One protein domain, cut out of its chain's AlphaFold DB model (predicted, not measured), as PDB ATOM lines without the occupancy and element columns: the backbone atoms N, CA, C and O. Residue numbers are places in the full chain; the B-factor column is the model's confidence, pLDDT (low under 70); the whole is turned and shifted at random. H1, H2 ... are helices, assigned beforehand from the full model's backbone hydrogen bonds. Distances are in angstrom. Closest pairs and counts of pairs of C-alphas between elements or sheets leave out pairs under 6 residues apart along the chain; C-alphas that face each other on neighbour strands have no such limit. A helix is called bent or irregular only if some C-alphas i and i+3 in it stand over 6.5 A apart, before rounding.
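What this domain is: This is residues 7 to 136 of the 197 residues of an uncharacterized protein of Blautia sp. An249 (UniProt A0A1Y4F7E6). One very long helix, H2, runs the length of the model, and H1 and H3 pack on it to make an up-and-down bundle of three helices, in which H1 is sharply kinked near residue 26. Short H4 crosses near H1, and a long loop, residues 108 to 130, leads from H4 to the small helix H5, which packs on H1 and H2. The printed part has 130 residues with five named helices, in the order H1 to H5, and no named strand, an all-helix class. It is compact, with a radius of gyration of the C-alphas of 15.0 A, and spans 46 by 31 by 20 A.

Where its parts are: H2, residues 42 to 70, measures 41.1 A from first to last C-alpha and begins at (16.704, -33.855, 29.078). It has a kink of 30 degrees near residue 60 and is only just irregular, with C-alphas 62 and 65 at 6.8 A. H1, residues 7 to 33, measures 28.5 A and begins at (29.564, -35.716, 63.809). It has a kink of 106 degrees near residue 26 and is irregular, with C-alphas 25 and 28 at 8.5 A. H3, residues 78 to 93, measures 22.5 A, H4, residues 98 to 107, 14.1 A, and H5, residues 131 to 136, 8.6 A, ending at (23.135, -43.081, 63.784).

How they stand to each other: H1 and H2 form a helical hairpin: they touch, with residues 20 to 27 of H1 and 45 to 56 of H2 alone, at a shallow tilt of 30 degrees, opposite ways. Their closest C-alphas, those of Ile 24 and Arg 49, are 5.0 A apart. H2 and H3 form a second hairpin, touching at a shallow tilt of 26 degrees, opposite ways, with residues 55 to 63 of H2 and 88 to 92 of H3 alone; the closest C-alphas, of Gly 55 and Leu 92, are 5.6 A apart. H1 and H3 touch and run the same way at a shallow tilt of 18 degrees, with the C-alphas of Leu 13 and Asn 89 closest at 5.0 A. H5 touches residues 64 to 68 of H2 alone at a steep tilt of 45 degrees, with the C-alphas of Leu 64 and Ile 132 closest at 5.8 A. H5 also touches residues 10 to 14 of H1 alone at a shallow tilt of 15 degrees, opposite ways, with the C-alphas of Leu 10 and Val 133 closest at 6.2 A. H4 is about perpendicular to H1, at 78 degrees, and close but not clearly touching; their closest C-alphas, of Ile 19 and Arg 101, are 7.4 A apart. H2 and H4 are apart. Every O i to N i+4 pair is within hydrogen-bond range in H3, H4 and H5, against 20 of 23 in H1 and 22 of 25 in H2.

The domain as a whole: The two C-alphas farthest apart, of Asp 41 and Asp 76, are 46.6 A apart. The printed part has no cut. The link from H4 to H5 is long, with 23 residues. The mean pLDDT of the printed part is 87.7, and residues 35 to 36 and 107 to 116, of which 107 belongs to H4, are under 70.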
ATOM      1  N   ILE A   7      30.613 -36.684  64.140       91.06
ATOM      2  CA  ILE A   7      29.564 -35.716  63.809       91.06
ATOM      3  C   ILE A   7      29.754 -35.130  62.409       91.06
ATOM      4  O   ILE A   7      28.776 -35.020  61.673       91.06
ATOM      5  N   TYR A   8      30.987 -34.860  61.979       90.44
ATOM      6  CA  TYR A   8      31.242 -34.405  60.611       90.44
ATOM      7  C   TYR A   8      30.933 -35.488  59.570       90.44
ATOM      8  O   TYR A   8      30.439 -35.170  58.493       90.44
ATOM      9  N   ALA A   9      31.163 -36.770  59.883       93.19
ATOM     10  CA  ALA A   9      30.754 -37.865  58.997       93.19
ATOM     11  C   ALA A   9      29.219 -37.974  58.887       93.19
ATOM     12  O   ALA A   9      28.683 -38.252  57.813       93.19
ATOM     13  N   LEU A  10      28.493 -37.713  59.982       94.94
ATOM     14  CA  LEU A  10      27.031 -37.623  59.962       94.94
ATOM     15  C   LEU A  10      26.533 -36.395  59.181       94.94
ATOM     16  O   LEU A  10      25.537 -36.516  58.463       94.94
ATOM     17  N   ASP A  11      27.224 -35.252  59.267       92.06
ATOM     18  CA  ASP A  11      26.913 -34.057  58.465       92.06
ATOM     19  C   ASP A  11      27.102 -34.314  56.972       92.06
ATOM     20  O   ASP A  11      26.198 -34.071  56.167       92.06
ATOM     21  N   ASP A  12      28.247 -34.882  56.600       91.25
ATOM     22  CA  ASP A  12      28.542 -35.242  55.218       91.25
ATOM     23  C   ASP A  12      27.483 -36.221  54.680       91.25
ATOM     24  O   ASP A  12      26.946 -36.021  53.586       91.25
ATOM     25  N   LEU A  13      27.086 -37.221  55.477       94.38
ATOM     26  CA  LEU A  13      26.016 -38.149  55.117       94.38
ATOM     27  C   LEU A  13      24.657 -37.441  54.943       94.38
ATOM     28  O   LEU A  13      23.957 -37.695  53.955       94.38
ATOM     29  N   LYS A  14      24.276 -36.538  55.860       92.94
ATOM     30  CA  LYS A  14      23.058 -35.711  55.750       92.94
ATOM     31  C   LYS A  14      23.078 -34.910  54.446       92.94
ATOM     32  O   LYS A  14      22.108 -34.937  53.682       92.94
ATOM     33  N   ARG A  15      24.196 -34.250  54.143       89.38
ATOM     34  CA  ARG A  15      24.392 -33.437  52.936       89.38
ATOM     35  C   ARG A  15      24.255 -34.260  51.661       89.38
ATOM     36  O   ARG A  15      23.465 -33.905  50.782       89.38
ATOM     37  N   THR A  16      24.963 -35.383  51.567       90.88
ATOM     38  CA  THR A  16      24.913 -36.285  50.407       90.88
ATOM     39  C   THR A  16      23.513 -36.852  50.198       90.88
ATOM     40  O   THR A  16      23.015 -36.891  49.066       90.88
ATOM     41  N   TYR A  17      22.829 -37.227  51.283       92.25
ATOM     42  CA  TYR A  17      21.446 -37.683  51.219       92.25
ATOM     43  C   TYR A  17      20.534 -36.616  50.608       92.25
ATOM     44  O   TYR A  17      19.772 -36.903  49.685       92.25
ATOM     45  N   TYR A  18      20.625 -35.367  51.060       89.19
ATOM     46  CA  TYR A  18      19.767 -34.318  50.519       89.19
ATOM     47  C   TYR A  18      20.135 -33.878  49.103       89.19
ATOM     48  O   TYR A  18      19.233 -33.523  48.343       89.19
ATOM     49  N   ILE A  19      21.405 -33.974  48.695       88.06
ATOM     50  CA  ILE A  19      21.787 -33.842  47.282       88.06
ATOM     51  C   ILE A  19      21.029 -34.878  46.445       88.06
ATOM     52  O   ILE A  19      20.398 -34.528  45.446       88.06
ATOM     53  N   MET A  20      21.026 -36.142  46.874       91.56
ATOM     54  CA  MET A  20      20.293 -37.212  46.196       91.56
ATOM     55  C   MET A  20      18.789 -36.908  46.110       91.56
ATOM     56  O   MET A  20      18.208 -36.997  45.027       91.56
ATOM     57  N   ILE A  21      18.149 -36.511  47.216       91.19
ATOM     58  CA  ILE A  21      16.715 -36.168  47.229       91.19
ATOM     59  C   ILE A  21      16.423 -34.986  46.301       91.19
ATOM     60  O   ILE A  21      15.463 -35.021  45.527       91.19
ATOM     61  N   ALA A  22      17.259 -33.951  46.329       88.44
ATOM     62  CA  ALA A  22      17.093 -32.788  45.476       88.44
ATOM     63  C   ALA A  22      17.280 -33.138  43.986       88.44
ATOM     64  O   ALA A  22      16.538 -32.624  43.153       88.44
ATOM     65  N   ILE A  23      18.161 -34.078  43.630       90.56
ATOM     66  CA  ILE A  23      18.256 -34.606  42.258       90.56
ATOM     67  C   ILE A  23      16.982 -35.356  41.864       90.56
ATOM     68  O   ILE A  23      16.463 -35.155  40.767       90.56
ATOM     69  N   ILE A  24      16.441 -36.202  42.738       93.12
ATOM     70  CA  ILE A  24      15.241 -36.987  42.419       93.12
ATOM     71  C   ILE A  24      14.047 -36.060  42.149       93.12
ATOM     72  O   ILE A  24      13.376 -36.201  41.123       93.12
ATOM     73  N   PHE A  25      13.800 -35.092  43.036       91.75
ATOM     74  CA  PHE A  25      12.552 -34.319  43.034       91.75
ATOM     75  C   PHE A  25      12.676 -32.901  42.469       91.75
ATOM     76  O   PHE A  25      11.729 -32.406  41.867       91.75
ATOM     77  N   ASN A  26      13.842 -32.267  42.598       89.94
ATOM     78  CA  ASN A  26      14.031 -30.835  42.349       89.94
ATOM     79  C   ASN A  26      15.143 -30.520  41.330       89.94
ATOM     80  O   ASN A  26      15.579 -29.374  41.239       89.94
ATOM     81  N   LEU A  27      15.593 -31.496  40.528       89.06
ATOM     82  CA  LEU A  27      16.736 -31.321  39.615       89.06
ATOM     83  C   LEU A  27      16.615 -30.105  38.692       89.06
ATOM     84  O   LEU A  27      17.601 -29.420  38.454       89.06
ATOM     85  N   SER A  28      15.421 -29.814  38.178       87.19
ATOM     86  CA  SER A  28      15.230 -28.664  37.289       87.19
ATOM     87  C   SER A  28      15.443 -27.330  38.014       87.19
ATOM     88  O   SER A  28      16.034 -26.423  37.435       87.19
ATOM     89  N   THR A  29      15.030 -27.234  39.280       86.75
ATOM     90  CA  THR A  29      15.287 -26.070  40.139       86.75
ATOM     91  C   THR A  29      16.771 -25.968  40.484       86.75
ATOM     92  O   THR A  29      17.369 -24.919  40.267       86.75
ATOM     93  N   LEU A  30      17.394 -27.078  40.903       83.62
ATOM     94  CA  LEU A  30      18.837 -27.135  41.164       83.62
ATOM     95  C   LEU A  30      19.658 -26.666  39.961       83.62
ATOM     96  O   LEU A  30      20.602 -25.897  40.098       83.62
ATOM     97  N   MET A  31      19.303 -27.130  38.765       83.75
ATOM     98  CA  MET A  31      20.000 -26.754  37.541       83.75
ATOM     99  C   MET A  31      19.794 -25.290  37.155       83.75
ATOM    100  O   MET A  31      20.678 -24.714  36.531       83.75
ATOM    101  N   ALA A  32      18.654 -24.686  37.493       81.88
ATOM    102  CA  ALA A  32      18.442 -23.257  37.280       81.88
ATOM    103  C   ALA A  32      19.370 -22.429  38.182       81.88
ATOM    104  O   ALA A  32      20.035 -21.509  37.696       81.88
ATOM    105  N   ASP A  33      19.488 -22.824  39.453       79.25
ATOM    106  CA  ASP A  33      20.389 -22.197  40.425       79.25
ATOM    107  C   ASP A  33      21.868 -22.385  40.034       79.25
ATOM    108  O   ASP A  33      22.675 -21.465  40.156       79.25
ATOM    109  N   LEU A  34      22.216 -23.550  39.477       78.00
ATOM    110  CA  LEU A  34      23.564 -23.892  39.003       78.00
ATOM    111  C   LEU A  34      23.823 -23.551  37.527       78.00
ATOM    112  O   LEU A  34      24.838 -23.970  36.970       78.00
ATOM    113  N   SER A  35      22.922 -22.823  36.864       67.38
ATOM    114  CA  SER A  35      22.864 -22.690  35.394       67.38
ATOM    115  C   SER A  35      24.146 -22.183  34.710       67.38
ATOM    116  O   SER A  35      24.334 -22.409  33.510       67.38
ATOM    117  N   GLN A  36      25.050 -21.526  35.444       67.50
ATOM    118  CA  GLN A  36      26.363 -21.109  34.936       67.50
ATOM    119  C   GLN A  36      27.436 -22.213  34.970       67.50
ATOM    120  O   GLN A  36      28.421 -22.116  34.240       67.50
ATOM    121  N   GLU A  37      27.243 -23.263  35.766       71.12
ATOM    122  CA  GLU A  37      28.221 -24.332  36.007       71.12
ATOM    123  C   GLU A  37      27.862 -25.647  35.307       71.12
ATOM    124  O   GLU A  37      28.759 -26.401  34.929       71.12
ATOM    125  N   ILE A  38      26.569 -25.929  35.099       77.06
ATOM    126  CA  ILE A  38      26.107 -27.219  34.570       77.06
ATOM    127  C   ILE A  38      25.128 -27.035  33.415       77.06
ATOM    128  O   ILE A  38      24.111 -26.353  33.527       77.06
ATOM    129  N   LYS A  39      25.402 -27.729  32.305       80.75
ATOM    130  CA  LYS A  39      24.486 -27.869  31.171       80.75
ATOM    131  C   LYS A  39      24.271 -29.348  30.886       80.75
ATOM    132  O   LYS A  39      25.209 -30.039  30.509       80.75
ATOM    133  N   ALA A  40      23.037 -29.809  31.040       85.19
ATOM    134  CA  ALA A  40      22.639 -31.178  30.740       85.19
ATOM    135  C   ALA A  40      21.329 -31.168  29.949       85.19
ATOM    136  O   ALA A  40      20.398 -30.431  30.290       85.19
ATOM    137  N   ASP A  41      21.259 -31.976  28.894       90.00
ATOM    138  CA  ASP A  41      20.024 -32.166  28.141       90.00
ATOM    139  C   ASP A  41      18.994 -32.987  28.943       90.00
ATOM    140  O   ASP A  41      19.260 -33.471  30.048       90.00
ATOM    141  N   GLN A  42      17.785 -33.135  28.400       90.81
ATOM    142  CA  GLN A  42      16.704 -33.855  29.078       90.81
ATOM    143  C   GLN A  42      17.024 -35.338  29.326       90.81
ATOM    144  O   GLN A  42      16.586 -35.887  30.338       90.81
ATOM    145  N   ASN A  43      17.794 -35.984  28.445       94.44
ATOM    146  CA  ASN A  43      18.148 -37.395  28.586       94.44
ATOM    147  C   ASN A  43      19.182 -37.588  29.698       94.44
ATOM    148  O   ASN A  43      19.024 -38.480  30.531       94.44
ATOM    149  N   THR A  44      20.196 -36.724  29.765       92.75
ATOM    150  CA  THR A  44      21.176 -36.717  30.857       92.75
ATOM    151  C   THR A  44      20.497 -36.451  32.200       92.75
ATOM    152  O   THR A  44      20.743 -37.166  33.168       92.75
ATOM    153  N   GLN A  45      19.574 -35.486  32.257       91.94
ATOM    154  CA  GLN A  45      18.799 -35.206  33.468       91.94
ATOM    155  C   GLN A  45      17.947 -36.400  33.911       91.94
ATOM    156  O   GLN A  45      17.831 -36.676  35.106       91.94
ATOM    157  N   LEU A  46      17.336 -37.119  32.965       94.56
ATOM    158  CA  LEU A  46      16.580 -38.333  33.267       94.56
ATOM    159  C   LEU A  46      17.492 -39.435  33.823       94.56
ATOM    160  O   LEU A  46      17.135 -40.070  34.815       94.56
ATOM    161  N   LEU A  47      18.675 -39.622  33.232       94.62
ATOM    162  CA  LEU A  47      19.663 -40.590  33.707       94.62
ATOM    163  C   LEU A  47      20.111 -40.281  35.141       94.62
ATOM    164  O   LEU A  47      20.138 -41.182  35.976       94.62
ATOM    165  N   TRP A  48      20.399 -39.016  35.452       94.75
ATOM    166  CA  TRP A  48      20.784 -38.597  36.802       94.75
ATOM    167  C   TRP A  48      19.695 -38.879  37.836       94.75
ATOM    168  O   TRP A  48      19.990 -39.396  38.911       94.75
ATOM    169  N   ARG A  49      18.424 -38.618  37.500       95.38
ATOM    170  CA  ARG A  49      17.293 -38.978  38.370       95.38
ATOM    171  C   ARG A  49      17.214 -40.483  38.608       95.38
ATOM    172  O   ARG A  49      17.011 -40.908  39.740       95.38
ATOM    173  N   GLN A  50      17.386 -41.290  37.561       95.75
ATOM    174  CA  GLN A  50      17.363 -42.753  37.670       95.75
ATOM    175  C   GLN A  50      18.524 -43.287  38.520       95.75
ATOM    176  O   GLN A  50      18.317 -44.188  39.331       95.75
ATOM    177  N   GLN A  51      19.725 -42.721  38.371       94.88
ATOM    178  CA  GLN A  51      20.888 -43.065  39.192       94.88
ATOM    179  C   GLN A  51      20.648 -42.723  40.665       94.88
ATOM    180  O   GLN A  51      20.743 -43.613  41.506       94.88
ATOM    181  N   ALA A  52      20.228 -41.491  40.966       95.00
ATOM    182  CA  ALA A  52      19.921 -41.067  42.331       95.00
ATOM    183  C   ALA A  52      18.804 -41.916  42.965       95.00
ATOM    184  O   ALA A  52      18.913 -42.335  44.116       95.00
ATOM    185  N   GLN A  53      17.755 -42.248  42.203       96.31
ATOM    186  CA  GLN A  53      16.685 -43.135  42.664       96.31
ATOM    187  C   GLN A  53      17.212 -44.539  43.001       96.31
ATOM    188  O   GLN A  53      16.832 -45.105  44.024       96.31
ATOM    189  N   LYS A  54      18.120 -45.084  42.182       95.25
ATOM    190  CA  LYS A  54      18.775 -46.367  42.462       95.25
ATOM    191  C   LYS A  54      19.634 -46.300  43.729       95.25
ATOM    192  O   LYS A  54      19.553 -47.214  44.545       95.25
ATOM    193  N   GLY A  55      20.392 -45.220  43.926       94.25
ATOM    194  CA  GLY A  55      21.172 -45.004  45.150       94.25
ATOM    195  C   GLY A  55      20.297 -44.968  46.400       94.25
ATOM    196  O   GLY A  55      20.589 -45.644  47.386       94.25
ATOM    197  N   ARG A  56      19.146 -44.289  46.325       95.06
ATOM    198  CA  ARG A  56      18.158 -44.266  47.413       95.06
ATOM    199  C   ARG A  56      17.658 -45.668  47.760       95.06
ATOM    200  O   ARG A  56      17.497 -45.986  48.936       95.06
ATOM    201  N   GLU A  57      17.393 -46.499  46.755       95.50
ATOM    202  CA  GLU A  57      16.950 -47.878  46.971       95.50
ATOM    203  C   GLU A  57      18.029 -48.758  47.605       95.50
ATOM    204  O   GLU A  57      17.695 -49.563  48.474       95.50
ATOM    205  N   VAL A  58      19.290 -48.601  47.192       92.88
ATOM    206  CA  VAL A  58      20.438 -49.314  47.776       92.88
ATOM    207  C   VAL A  58      20.596 -48.932  49.240       92.88
ATOM    208  O   VAL A  58      20.554 -49.808  50.098       92.88
ATOM    209  N   VAL A  59      20.642 -47.637  49.563       94.62
ATOM    210  CA  VAL A  59      20.741 -47.190  50.962       94.62
ATOM    211  C   VAL A  59      19.581 -47.681  51.810       94.62
ATOM    212  O   VAL A  59      19.772 -48.112  52.947       94.62
ATOM    213  N   TYR A  60      18.372 -47.655  51.254       94.88
ATOM    214  CA  TYR A  60      17.208 -48.164  51.955       94.88
ATOM    215  C   TYR A  60      17.341 -49.657  52.290       94.88
ATOM    216  O   TYR A  60      17.136 -50.046  53.440       94.88
ATOM    217  N   LYS A  61      17.657 -50.488  51.291       95.56
ATOM    218  CA  LYS A  61      17.681 -51.954  51.414       95.56
ATOM    219  C   LYS A  61      18.887 -52.453  52.203       95.56
ATOM    220  O   LYS A  61      18.720 -53.283  53.091       95.56
ATOM    221  N   ASP A  62      20.066 -51.926  51.905       95.56
ATOM    222  CA  ASP A  62      21.325 -52.507  52.371       95.56
ATOM    223  C   ASP A  62      21.738 -51.949  53.740       95.56
ATOM    224  O   ASP A  62      22.414 -52.633  54.509       95.56
ATOM    225  N   TYR A  63      21.266 -50.744  54.086       96.06
ATOM    226  CA  TYR A  63      21.659 -50.049  55.313       96.06
ATOM    227  C   TYR A  63      20.468 -49.725  56.214       96.06
ATOM    228  O   TYR A  63      20.374 -50.249  57.326       96.06
ATOM    229  N   LEU A  64      19.529 -48.895  55.748       96.12
ATOM    230  CA  LEU A  64      18.477 -48.348  56.611       96.12
ATOM    231  C   LEU A  64      17.584 -49.437  57.216       96.12
ATOM    232  O   LEU A  64      17.240 -49.357  58.391       96.12
ATOM    233  N   GLN A  65      17.210 -50.465  56.448       96.31
ATOM    234  CA  GLN A  65      16.405 -51.572  56.975       96.31
ATOM    235  C   GLN A  65      17.074 -52.266  58.161       96.31
ATOM    236  O   GLN A  65      16.421 -52.502  59.177       96.31
ATOM    237  N   ARG A  66      18.373 -52.558  58.048       95.25
ATOM    238  CA  ARG A  66      19.130 -53.202  59.120       95.25
ATOM    239  C   ARG A  66      19.251 -52.284  60.330       95.25
ATOM    240  O   ARG A  66      18.863 -52.701  61.417       95.25
ATOM    241  N   LEU A  67      19.675 -51.036  60.119       97.25
ATOM    242  CA  LEU A  67      19.824 -50.043  61.185       97.25
ATOM    243  C   LEU A  67      18.510 -49.809  61.939       97.25
ATOM    244  O   LEU A  67      18.516 -49.714  63.160       97.25
ATOM    245  N   ARG A  68      17.367 -49.786  61.241       96.31
ATOM    246  CA  ARG A  68      16.036 -49.719  61.869       96.31
ATOM    247  C   ARG A  68      15.747 -50.930  62.749       96.31
ATOM    248  O   ARG A  68      15.233 -50.774  63.850       96.31
ATOM    249  N   MET A  69      16.034 -52.137  62.258       97.00
ATOM    250  CA  MET A  69      15.744 -53.377  62.987       97.00
ATOM    251  C   MET A  69      16.576 -53.516  64.262       97.00
ATOM    252  O   MET A  69      16.095 -54.063  65.251       97.00
ATOM    253  N   THR A  70      17.818 -53.047  64.231       96.00
ATOM    254  CA  THR A  70      18.763 -53.166  65.346       96.00
ATOM    255  C   THR A  70      18.848 -51.907  66.199       96.00
ATOM    256  O   THR A  70      19.475 -51.949  67.256       96.00
ATOM    257  N   ALA A  71      18.247 -50.797  65.755       95.06
ATOM    258  CA  ALA A  71      18.511 -49.453  66.267       95.06
ATOM    259  C   ALA A  71      20.020 -49.130  66.297       95.06
ATOM    260  O   ALA A  71      20.513 -48.542  67.254       95.06
ATOM    261  N   ALA A  72      20.759 -49.589  65.279       96.75
ATOM    262  CA  ALA A  72      22.215 -49.463  65.166       96.75
ATOM    263  C   ALA A  72      23.025 -50.041  66.352       96.75
ATOM    264  O   ALA A  72      24.187 -49.686  66.548       96.75
ATOM    265  N   ARG A  73      22.445 -50.952  67.147       95.50
ATOM    266  CA  ARG A  73      23.120 -51.580  68.300       95.50
ATOM    267  C   ARG A  73      24.263 -52.521  67.930       95.50
ATOM    268  O   ARG A  73      24.957 -52.983  68.821       95.50
ATOM    269  N   GLU A  74      24.444 -52.829  66.651       94.69
ATOM    270  CA  GLU A  74      25.620 -53.541  66.145       94.69
ATOM    271  C   GLU A  74      26.892 -52.680  66.101       94.69
ATOM    272  O   GLU A  74      27.942 -53.203  65.749       94.69
ATOM    273  N   ILE A  75      26.777 -51.379  66.374       97.25
ATOM    274  CA  ILE A  75      27.884 -50.423  66.418       97.25
ATOM    275  C   ILE A  75      28.258 -50.220  67.884       97.25
ATOM    276  O   ILE A  75      27.487 -49.614  68.627       97.25
ATOM    277  N   ASP A  76      29.413 -50.706  68.315       95.62
ATOM    278  CA  ASP A  76      29.817 -50.746  69.726       95.62
ATOM    279  C   ASP A  76      30.712 -49.574  70.135       95.62
ATOM    280  O   ASP A  76      30.867 -49.294  71.325       95.62
ATOM    281  N   THR A  77      31.285 -48.863  69.164       95.00
ATOM    282  CA  THR A  77      32.175 -47.730  69.421       95.00
ATOM    283  C   THR A  77      31.846 -46.527  68.549       95.00
ATOM    284  O   THR A  77      31.258 -46.636  67.472       95.00
ATOM    285  N   VAL A  78      32.261 -45.349  69.013       93.69
ATOM    286  CA  VAL A  78      32.163 -44.104  68.240       93.69
ATOM    287  C   VAL A  78      32.977 -44.190  66.939       93.69
ATOM    288  O   VAL A  78      32.589 -43.640  65.910       93.69
ATOM    289  N   ASP A  79      34.061 -44.961  66.961       93.44
ATOM    290  CA  ASP A  79      34.901 -45.217  65.800       93.44
ATOM    291  C   ASP A  79      34.187 -46.045  64.725       93.44
ATOM    292  O   ASP A  79      34.227 -45.691  63.546       93.44
ATOM    293  N   GLU A  80      33.496 -47.110  65.127       95.94
ATOM    294  CA  GLU A  80      32.671 -47.919  64.223       95.94
ATOM    295  C   GLU A  80      31.487 -47.119  63.668       95.94
ATOM    296  O   GLU A  80      31.067 -47.330  62.529       95.94
ATOM    297  N   LEU A  81      30.956 -46.172  64.448       96.25
ATOM    298  CA  LEU A  81      29.899 -45.272  63.998       96.25
ATOM    299  C   LEU A  81      30.387 -44.359  62.875       96.25
ATOM    300  O   LEU A  81      29.705 -44.229  61.858       96.25
ATOM    301  N   TYR A  82      31.572 -43.771  63.048       95.25
ATOM    302  CA  TYR A  82      32.237 -42.995  62.006       95.25
ATOM    303  C   TYR A  82      32.414 -43.830  60.730       95.25
ATOM    304  O   TYR A  82      32.018 -43.402  59.648       95.25
ATOM    305  N   GLU A  83      32.959 -45.044  60.853       96.00
ATOM    306  CA  GLU A  83      33.183 -45.929  59.705       96.00
ATOM    307  C   GLU A  83      31.874 -46.291  59.004       96.00
ATOM    308  O   GLU A  83      31.805 -46.295  57.775       96.00
ATOM    309  N   LYS A  84      30.808 -46.535  59.775       97.06
ATOM    310  CA  LYS A  84      29.484 -46.816  59.225       97.06
ATOM    311  C   LYS A  84      28.917 -45.621  58.462       97.06
ATOM    312  O   LYS A  84      28.373 -45.813  57.376       97.06
ATOM    313  N   ALA A  85      29.032 -44.412  59.010       96.81
ATOM    314  CA  ALA A  85      28.571 -43.194  58.350       96.81
ATOM    315  C   ALA A  85      29.314 -42.966  57.023       96.81
ATOM    316  O   ALA A  85      28.669 -42.751  55.996       96.81
ATOM    317  N   GLU A  86      30.641 -43.117  57.018       96.25
ATOM    318  CA  GLU A  86      31.479 -42.987  55.819       96.25
ATOM    319  C   GLU A  86      31.190 -44.064  54.767       96.25
ATOM    320  O   GLU A  86      31.165 -43.771  53.569       96.25
ATOM    321  N   GLU A  87      30.937 -45.305  55.190       96.06
ATOM    322  CA  GLU A  87      30.552 -46.398  54.293       96.06
ATOM    323  C   GLU A  87      29.244 -46.070  53.563       96.06
ATOM    324  O   GLU A  87      29.169 -46.164  52.337       96.06
ATOM    325  N   ILE A  88      28.221 -45.638  54.306       96.62
ATOM    326  CA  ILE A  88      26.919 -45.268  53.737       96.62
ATOM    327  C   ILE A  88      27.063 -44.046  52.826       96.62
ATOM    328  O   ILE A  88      26.478 -44.010  51.742       96.62
ATOM    329  N   ASN A  89      27.834 -43.046  53.255       95.06
ATOM    330  CA  ASN A  89      28.079 -41.838  52.480       95.06
ATOM    331  C   ASN A  89      28.754 -42.181  51.142       95.06
ATOM    332  O   ASN A  89      28.265 -41.793  50.084       95.06
ATOM    333  N   SER A  90      29.797 -43.014  51.176       93.81
ATOM    334  CA  SER A  90      30.481 -43.514  49.976       93.81
ATOM    335  C   SER A  90      29.523 -44.276  49.056       93.81
ATOM    336  O   SER A  90      29.503 -44.036  47.850       93.81
ATOM    337  N   ALA A  91      28.670 -45.137  49.619       94.75
ATOM    338  CA  ALA A  91      27.671 -45.872  48.850       94.75
ATOM    339  C   ALA A  91      26.659 -44.941  48.161       94.75
ATOM    340  O   ALA A  91      26.270 -45.211  47.030       94.75
ATOM    341  N   LEU A  92      26.241 -43.836  48.794       93.62
ATOM    342  CA  LEU A  92      25.395 -42.823  48.147       93.62
ATOM    343  C   LEU A  92      26.127 -42.104  47.019       93.62
ATOM    344  O   LEU A  92      25.562 -41.896  45.943       93.62
ATOM    345  N   GLU A  93      27.369 -41.711  47.277       92.81
ATOM    346  CA  GLU A  93      28.190 -40.945  46.353       92.81
ATOM    347  C   GLU A  93      28.393 -41.646  45.004       92.81
ATOM    348  O   GLU A  93      28.404 -40.970  43.974       92.81
ATOM    349  N   GLU A  94      28.472 -42.979  44.982       93.62
ATOM    350  CA  GLU A  94      28.576 -43.779  43.750       93.62
ATOM    351  C   GLU A  94      27.408 -43.567  42.771       93.62
ATOM    352  O   GLU A  94      27.554 -43.765  41.562       93.62
ATOM    353  N   PHE A  95      26.243 -43.146  43.272       94.19
ATOM    354  CA  PHE A  95      25.039 -42.908  42.471       94.19
ATOM    355  C   PHE A  95      24.820 -41.436  42.125       94.19
ATOM    356  O   PHE A  95      23.853 -41.107  41.430       94.19
ATOM    357  N   LEU A  96      25.693 -40.546  42.596       90.75
ATOM    358  CA  LEU A  96      25.598 -39.121  42.323       90.75
ATOM    359  C   LEU A  96      26.462 -38.741  41.114       90.75
ATOM    360  O   LEU A  96      27.643 -39.087  41.058       90.75
ATOM    361  N   PRO A  97      25.930 -37.968  40.151       88.31
ATOM    362  CA  PRO A  97      26.739 -37.455  39.053       88.31
ATOM    363  C   PRO A  97      27.855 -36.555  39.593       88.31
ATOM    364  O   PRO A  97      27.577 -35.554  40.256       88.31
ATOM    365  N   LEU A  98      29.114 -36.885  39.289       86.56
ATOM    366  CA  LEU A  98      30.285 -36.198  39.847       86.56
ATOM    367  C   LEU A  98      30.263 -34.683  39.597       86.56
ATOM    368  O   LEU A  98      30.579 -33.904  40.493       86.56
ATOM    369  N   GLU A  99      29.888 -34.271  38.387       84.12
ATOM    370  CA  GLU A  99      29.790 -32.864  37.977       84.12
ATOM    371  C   GLU A  99      28.786 -32.109  38.852       84.12
ATOM    372  O   GLU A  99      29.098 -31.048  39.396       84.12
ATOM    373  N   LEU A 100      27.609 -32.712  39.049       81.94
ATOM    374  CA  LEU A 100      26.534 -32.157  39.856       81.94
ATOM    375  C   LEU A 100      26.923 -32.098  41.328       81.94
ATOM    376  O   LEU A 100      26.862 -31.029  41.923       81.94
ATOM    377  N   ARG A 101      27.433 -33.198  41.888       82.81
ATOM    378  CA  ARG A 101      27.950 -33.232  43.260       82.81
ATOM    379  C   ARG A 101      29.015 -32.158  43.481       82.81
ATOM    380  O   ARG A 101      28.958 -31.438  44.466       82.81
ATOM    381  N   THR A 102      29.961 -32.011  42.557       83.81
ATOM    382  CA  THR A 102      31.054 -31.036  42.692       83.81
ATOM    383  C   THR A 102      30.539 -29.596  42.691       83.81
ATOM    384  O   THR A 102      30.974 -28.802  43.524       83.81
ATOM    385  N   ALA A 103      29.619 -29.247  41.787       81.00
ATOM    386  CA  ALA A 103      29.028 -27.907  41.741       81.00
ATOM    387  C   ALA A 103      28.203 -27.611  43.002       81.00
ATOM    388  O   ALA A 103      28.351 -26.566  43.631       81.00
ATOM    389  N   LEU A 104      27.391 -28.578  43.430       77.25
ATOM    390  CA  LEU A 104      26.575 -28.494  44.638       77.25
ATOM    391  C   LEU A 104      27.434 -28.342  45.908       77.25
ATOM    392  O   LEU A 104      27.142 -27.501  46.758       77.25
ATOM    393  N   MET A 105      28.538 -29.084  46.019       75.31
ATOM    394  CA  MET A 105      29.485 -28.955  47.133       75.31
ATOM    395  C   MET A 105      30.192 -27.593  47.137       75.31
ATOM    396  O   MET A 105      30.388 -27.012  48.198       75.31
ATOM    397  N   LYS A 106      30.525 -27.026  45.971       75.94
ATOM    398  CA  LYS A 106      31.083 -25.661  45.887       75.94
ATOM    399  C   LYS A 106      30.068 -24.591  46.283       75.94
ATOM    400  O   LYS A 106      30.429 -23.630  46.957       75.94
ATOM    401  N   ALA A 107      28.810 -24.755  45.878       69.56
ATOM    402  CA  ALA A 107      27.740 -23.814  46.194       69.56
ATOM    403  C   ALA A 107      27.428 -23.759  47.702       69.56
ATOM    404  O   ALA A 107      27.069 -22.703  48.218       69.56
ATOM    405  N   THR A 108      27.617 -24.871  48.419       64.06
ATOM    406  CA  THR A 108      27.301 -24.994  49.855       64.06
ATOM    407  C   THR A 108      28.411 -24.505  50.799       64.06
ATOM    408  O   THR A 108      28.184 -24.434  51.999       64.06
ATOM    409  N   GLN A 109      29.586 -24.099  50.296       58.22
ATOM    410  CA  GLN A 109      30.715 -23.605  51.114       58.22
ATOM    411  C   GLN A 109      30.615 -22.120  51.539       58.22
ATOM    412  O   GLN A 109      31.551 -21.603  52.141       58.22
ATOM    413  N   LYS A 110      29.540 -21.396  51.194       51.53
ATOM    414  CA  LYS A 110      29.443 -19.924  51.349       51.53
ATOM    415  C   LYS A 110      28.303 -19.430  52.262       51.53
ATOM    416  O   LYS A 110      27.734 -18.383  51.976       51.53
ATOM    417  N   ASP A 111      27.942 -20.159  53.317       48.12
ATOM    418  CA  ASP A 111      26.831 -19.813  54.238       48.12
ATOM    419  C   ASP A 111      25.438 -19.730  53.580       48.12
ATOM    420  O   ASP A 111      24.498 -19.141  54.120       48.12
ATOM    421  N   TYR A 112      25.265 -20.326  52.399       45.38
ATOM    422  CA  TYR A 112      23.968 -20.356  51.733       45.38
ATOM    423  C   TYR A 112      23.155 -21.555  52.199       45.38
ATOM    424  O   TYR A 112      23.469 -22.695  51.864       45.38
ATOM    425  N   CYS A 113      22.078 -21.246  52.920       54.03
ATOM    426  CA  CYS A 113      20.747 -21.818  52.768       54.03
ATOM    427  C   CYS A 113      20.692 -22.955  51.743       54.03
ATOM    428  O   CYS A 113      20.552 -22.720  50.537       54.03
ATOM    429  N   PHE A 114      20.896 -24.181  52.209       57.69
ATOM    430  CA  PHE A 114      20.982 -25.342  51.340       57.69
ATOM    431  C   PHE A 114      19.693 -25.447  50.521       57.69
ATOM    432  O   PHE A 114      18.636 -25.708  51.074       57.69
ATOM    433  N   TYR A 115      19.775 -25.193  49.214       64.00
ATOM    434  CA  TYR A 115      18.664 -25.271  48.261       64.00
ATOM    435  C   TYR A 115      17.331 -24.688  48.756       64.00
ATOM    436  O   TYR A 115      16.287 -25.335  48.630       64.00
ATOM    437  N   THR A 116      17.329 -23.447  49.246       68.06
ATOM    438  CA  THR A 116      16.070 -22.754  49.580       68.06
ATOM    439  C   THR A 116      15.079 -22.735  48.422       68.06
ATOM    440  O   THR A 116      13.883 -22.923  48.629       68.06
ATOM    441  N   SER A 117      15.561 -22.627  47.180       76.19
ATOM    442  CA  SER A 117      14.725 -22.749  45.979       76.19
ATOM    443  C   SER A 117      14.023 -24.110  45.864       76.19
ATOM    444  O   SER A 117      12.959 -24.211  45.260       76.19
ATOM    445  N   CYS A 118      14.599 -25.164  46.446       76.44
ATOM    446  CA  CYS A 118      14.017 -26.504  46.530       76.44
ATOM    447  C   CYS A 118      13.131 -26.703  47.775       76.44
ATOM    448  O   CYS A 118      12.672 -27.820  48.007       76.44
ATOM    449  N   GLY A 119      12.888 -25.648  48.562       75.81
ATOM    450  CA  GLY A 119      12.020 -25.667  49.741       75.81
ATOM    451  C   GLY A 119      12.693 -26.123  51.037       75.81
ATOM    452  O   GLY A 119      12.008 -26.273  52.043       75.81
ATOM    453  N   TYR A 120      14.007 -26.341  51.025       74.94
ATOM    454  CA  TYR A 120      14.776 -26.578  52.245       74.94
ATOM    455  C   TYR A 120      15.023 -25.240  52.964       74.94
ATOM    456  O   TYR A 120      14.964 -24.183  52.337       74.94
ATOM    457  N   GLY A 121      15.207 -25.264  54.282       71.31
ATOM    458  CA  GLY A 121      15.272 -24.057  55.110       71.31
ATOM    459  C   GLY A 121      16.321 -23.020  54.678       71.31
ATOM    460  O   GLY A 121      17.165 -23.235  53.801       71.31
ATOM    461  N   ARG A 122      16.267 -21.847  55.311       75.69
ATOM    462  CA  ARG A 122      17.299 -20.818  55.174       75.69
ATOM    463  C   ARG A 122      18.609 -21.257  55.830       75.69
ATOM    464  O   ARG A 122      19.678 -20.847  55.396       75.69
ATOM    465  N   PHE A 123      18.548 -22.074  56.867       81.38
ATOM    466  CA  PHE A 123      19.735 -22.493  57.602       81.38
ATOM    467  C   PHE A 123      19.877 -24.014  57.583       81.38
ATOM    468  O   PHE A 123      18.909 -24.742  57.374       81.38
ATOM    469  N   TRP A 124      21.106 -24.511  57.717       83.31
ATOM    470  CA  TRP A 124      21.372 -25.945  57.574       83.31
ATOM    471  C   TRP A 124      20.804 -26.773  58.735       83.31
ATOM    472  O   TRP A 124      20.352 -27.905  58.535       83.31
ATOM    473  N   ASN A 125      20.735 -26.171  59.920       86.38
ATOM    474  CA  ASN A 125      20.035 -26.720  61.072       86.38
ATOM    475  C   ASN A 125      18.510 -26.838  60.854       86.38
ATOM    476  O   ASN A 125      17.871 -27.715  61.422       86.38
ATOM    477  N   GLU A 126      17.906 -26.025  59.981       86.31
ATOM    478  CA  GLU A 126      16.471 -26.133  59.662       86.31
ATOM    479  C   GLU A 126      16.149 -27.326  58.747       86.31
ATOM    480  O   GLU A 126      14.992 -27.727  58.619       86.31
ATOM    481  N   VAL A 127      17.154 -27.887  58.070       88.19
ATOM    482  CA  VAL A 127      16.974 -29.090  57.256       88.19
ATOM    483  C   VAL A 127      16.903 -30.285  58.194       88.19
ATOM    484  O   VAL A 127      17.844 -30.517  58.943       88.19
ATOM    485  N   GLU A 128      15.808 -31.043  58.153       90.62
ATOM    486  CA  GLU A 128      15.593 -32.205  59.025       90.62
ATOM    487  C   GLU A 128      16.717 -33.251  58.914       90.62
ATOM    488  O   GLU A 128      17.477 -33.292  57.948       90.62
ATOM    489  N   LEU A 129      16.835 -34.128  59.910       94.12
ATOM    490  CA  LEU A 129      17.709 -35.289  59.774       94.12
ATOM    491  C   LEU A 129      17.017 -36.346  58.911       94.12
ATOM    492  O   LEU A 129      15.889 -36.736  59.222       94.12
ATOM    493  N   PRO A 130      17.673 -36.886  57.870       94.69
ATOM    494  CA  PRO A 130      17.167 -38.085  57.238       94.69
ATOM    495  C   PRO A 130      17.250 -39.224  58.253       94.69
ATOM    496  O   PRO A 130      18.212 -39.334  59.007       94.69
ATOM    497  N   GLU A 131      16.259 -40.105  58.247       96.31
ATOM    498  CA  GLU A 131      16.097 -41.149  59.266       96.31
ATOM    499  C   GLU A 131      17.352 -42.008  59.503       96.31
ATOM    500  O   GLU A 131      17.625 -42.419  60.625       96.31
ATOM    501  N   ILE A 132      18.147 -42.263  58.459       97.06
ATOM    502  CA  ILE A 132      19.411 -42.995  58.602       97.06
ATOM    503  C   ILE A 132      20.418 -42.247  59.485       97.06
ATOM    504  O   ILE A 132      21.069 -42.864  60.320       97.06
ATOM    505  N   VAL A 133      20.501 -40.922  59.341       97.38
ATOM    506  CA  VAL A 133      21.334 -40.057  60.182       97.38
ATOM    507  C   VAL A 133      20.716 -39.929  61.568       97.38
ATOM    508  O   VAL A 133      21.455 -39.958  62.539       97.38
ATOM    509  N   GLU A 134      19.388 -39.873  61.697       97.12
ATOM    510  CA  GLU A 134      18.722 -39.838  63.007       97.12
ATOM    511  C   GLU A 134      19.026 -41.090  63.846       97.12
ATOM    512  O   GLU A 134      19.369 -40.975  65.023       97.12
ATOM    513  N   ILE A 135      18.980 -42.284  63.242       97.75
ATOM    514  CA  ILE A 135      19.330 -43.540  63.924       97.75
ATOM    515  C   ILE A 135      20.800 -43.533  64.360       97.75
ATOM    516  O   ILE A 135      21.109 -43.883  65.500       97.75
ATOM    517  N   LEU A 136      21.708 -43.129  63.467       97.38
ATOM    518  CA  LEU A 136      23.135 -43.081  63.784       97.38
ATOM    519  C   LEU A 136      23.438 -42.011  64.838       97.38
ATOM    520  O   LEU A 136      24.162 -42.289  65.784       97.38
TER     521      LEU A 136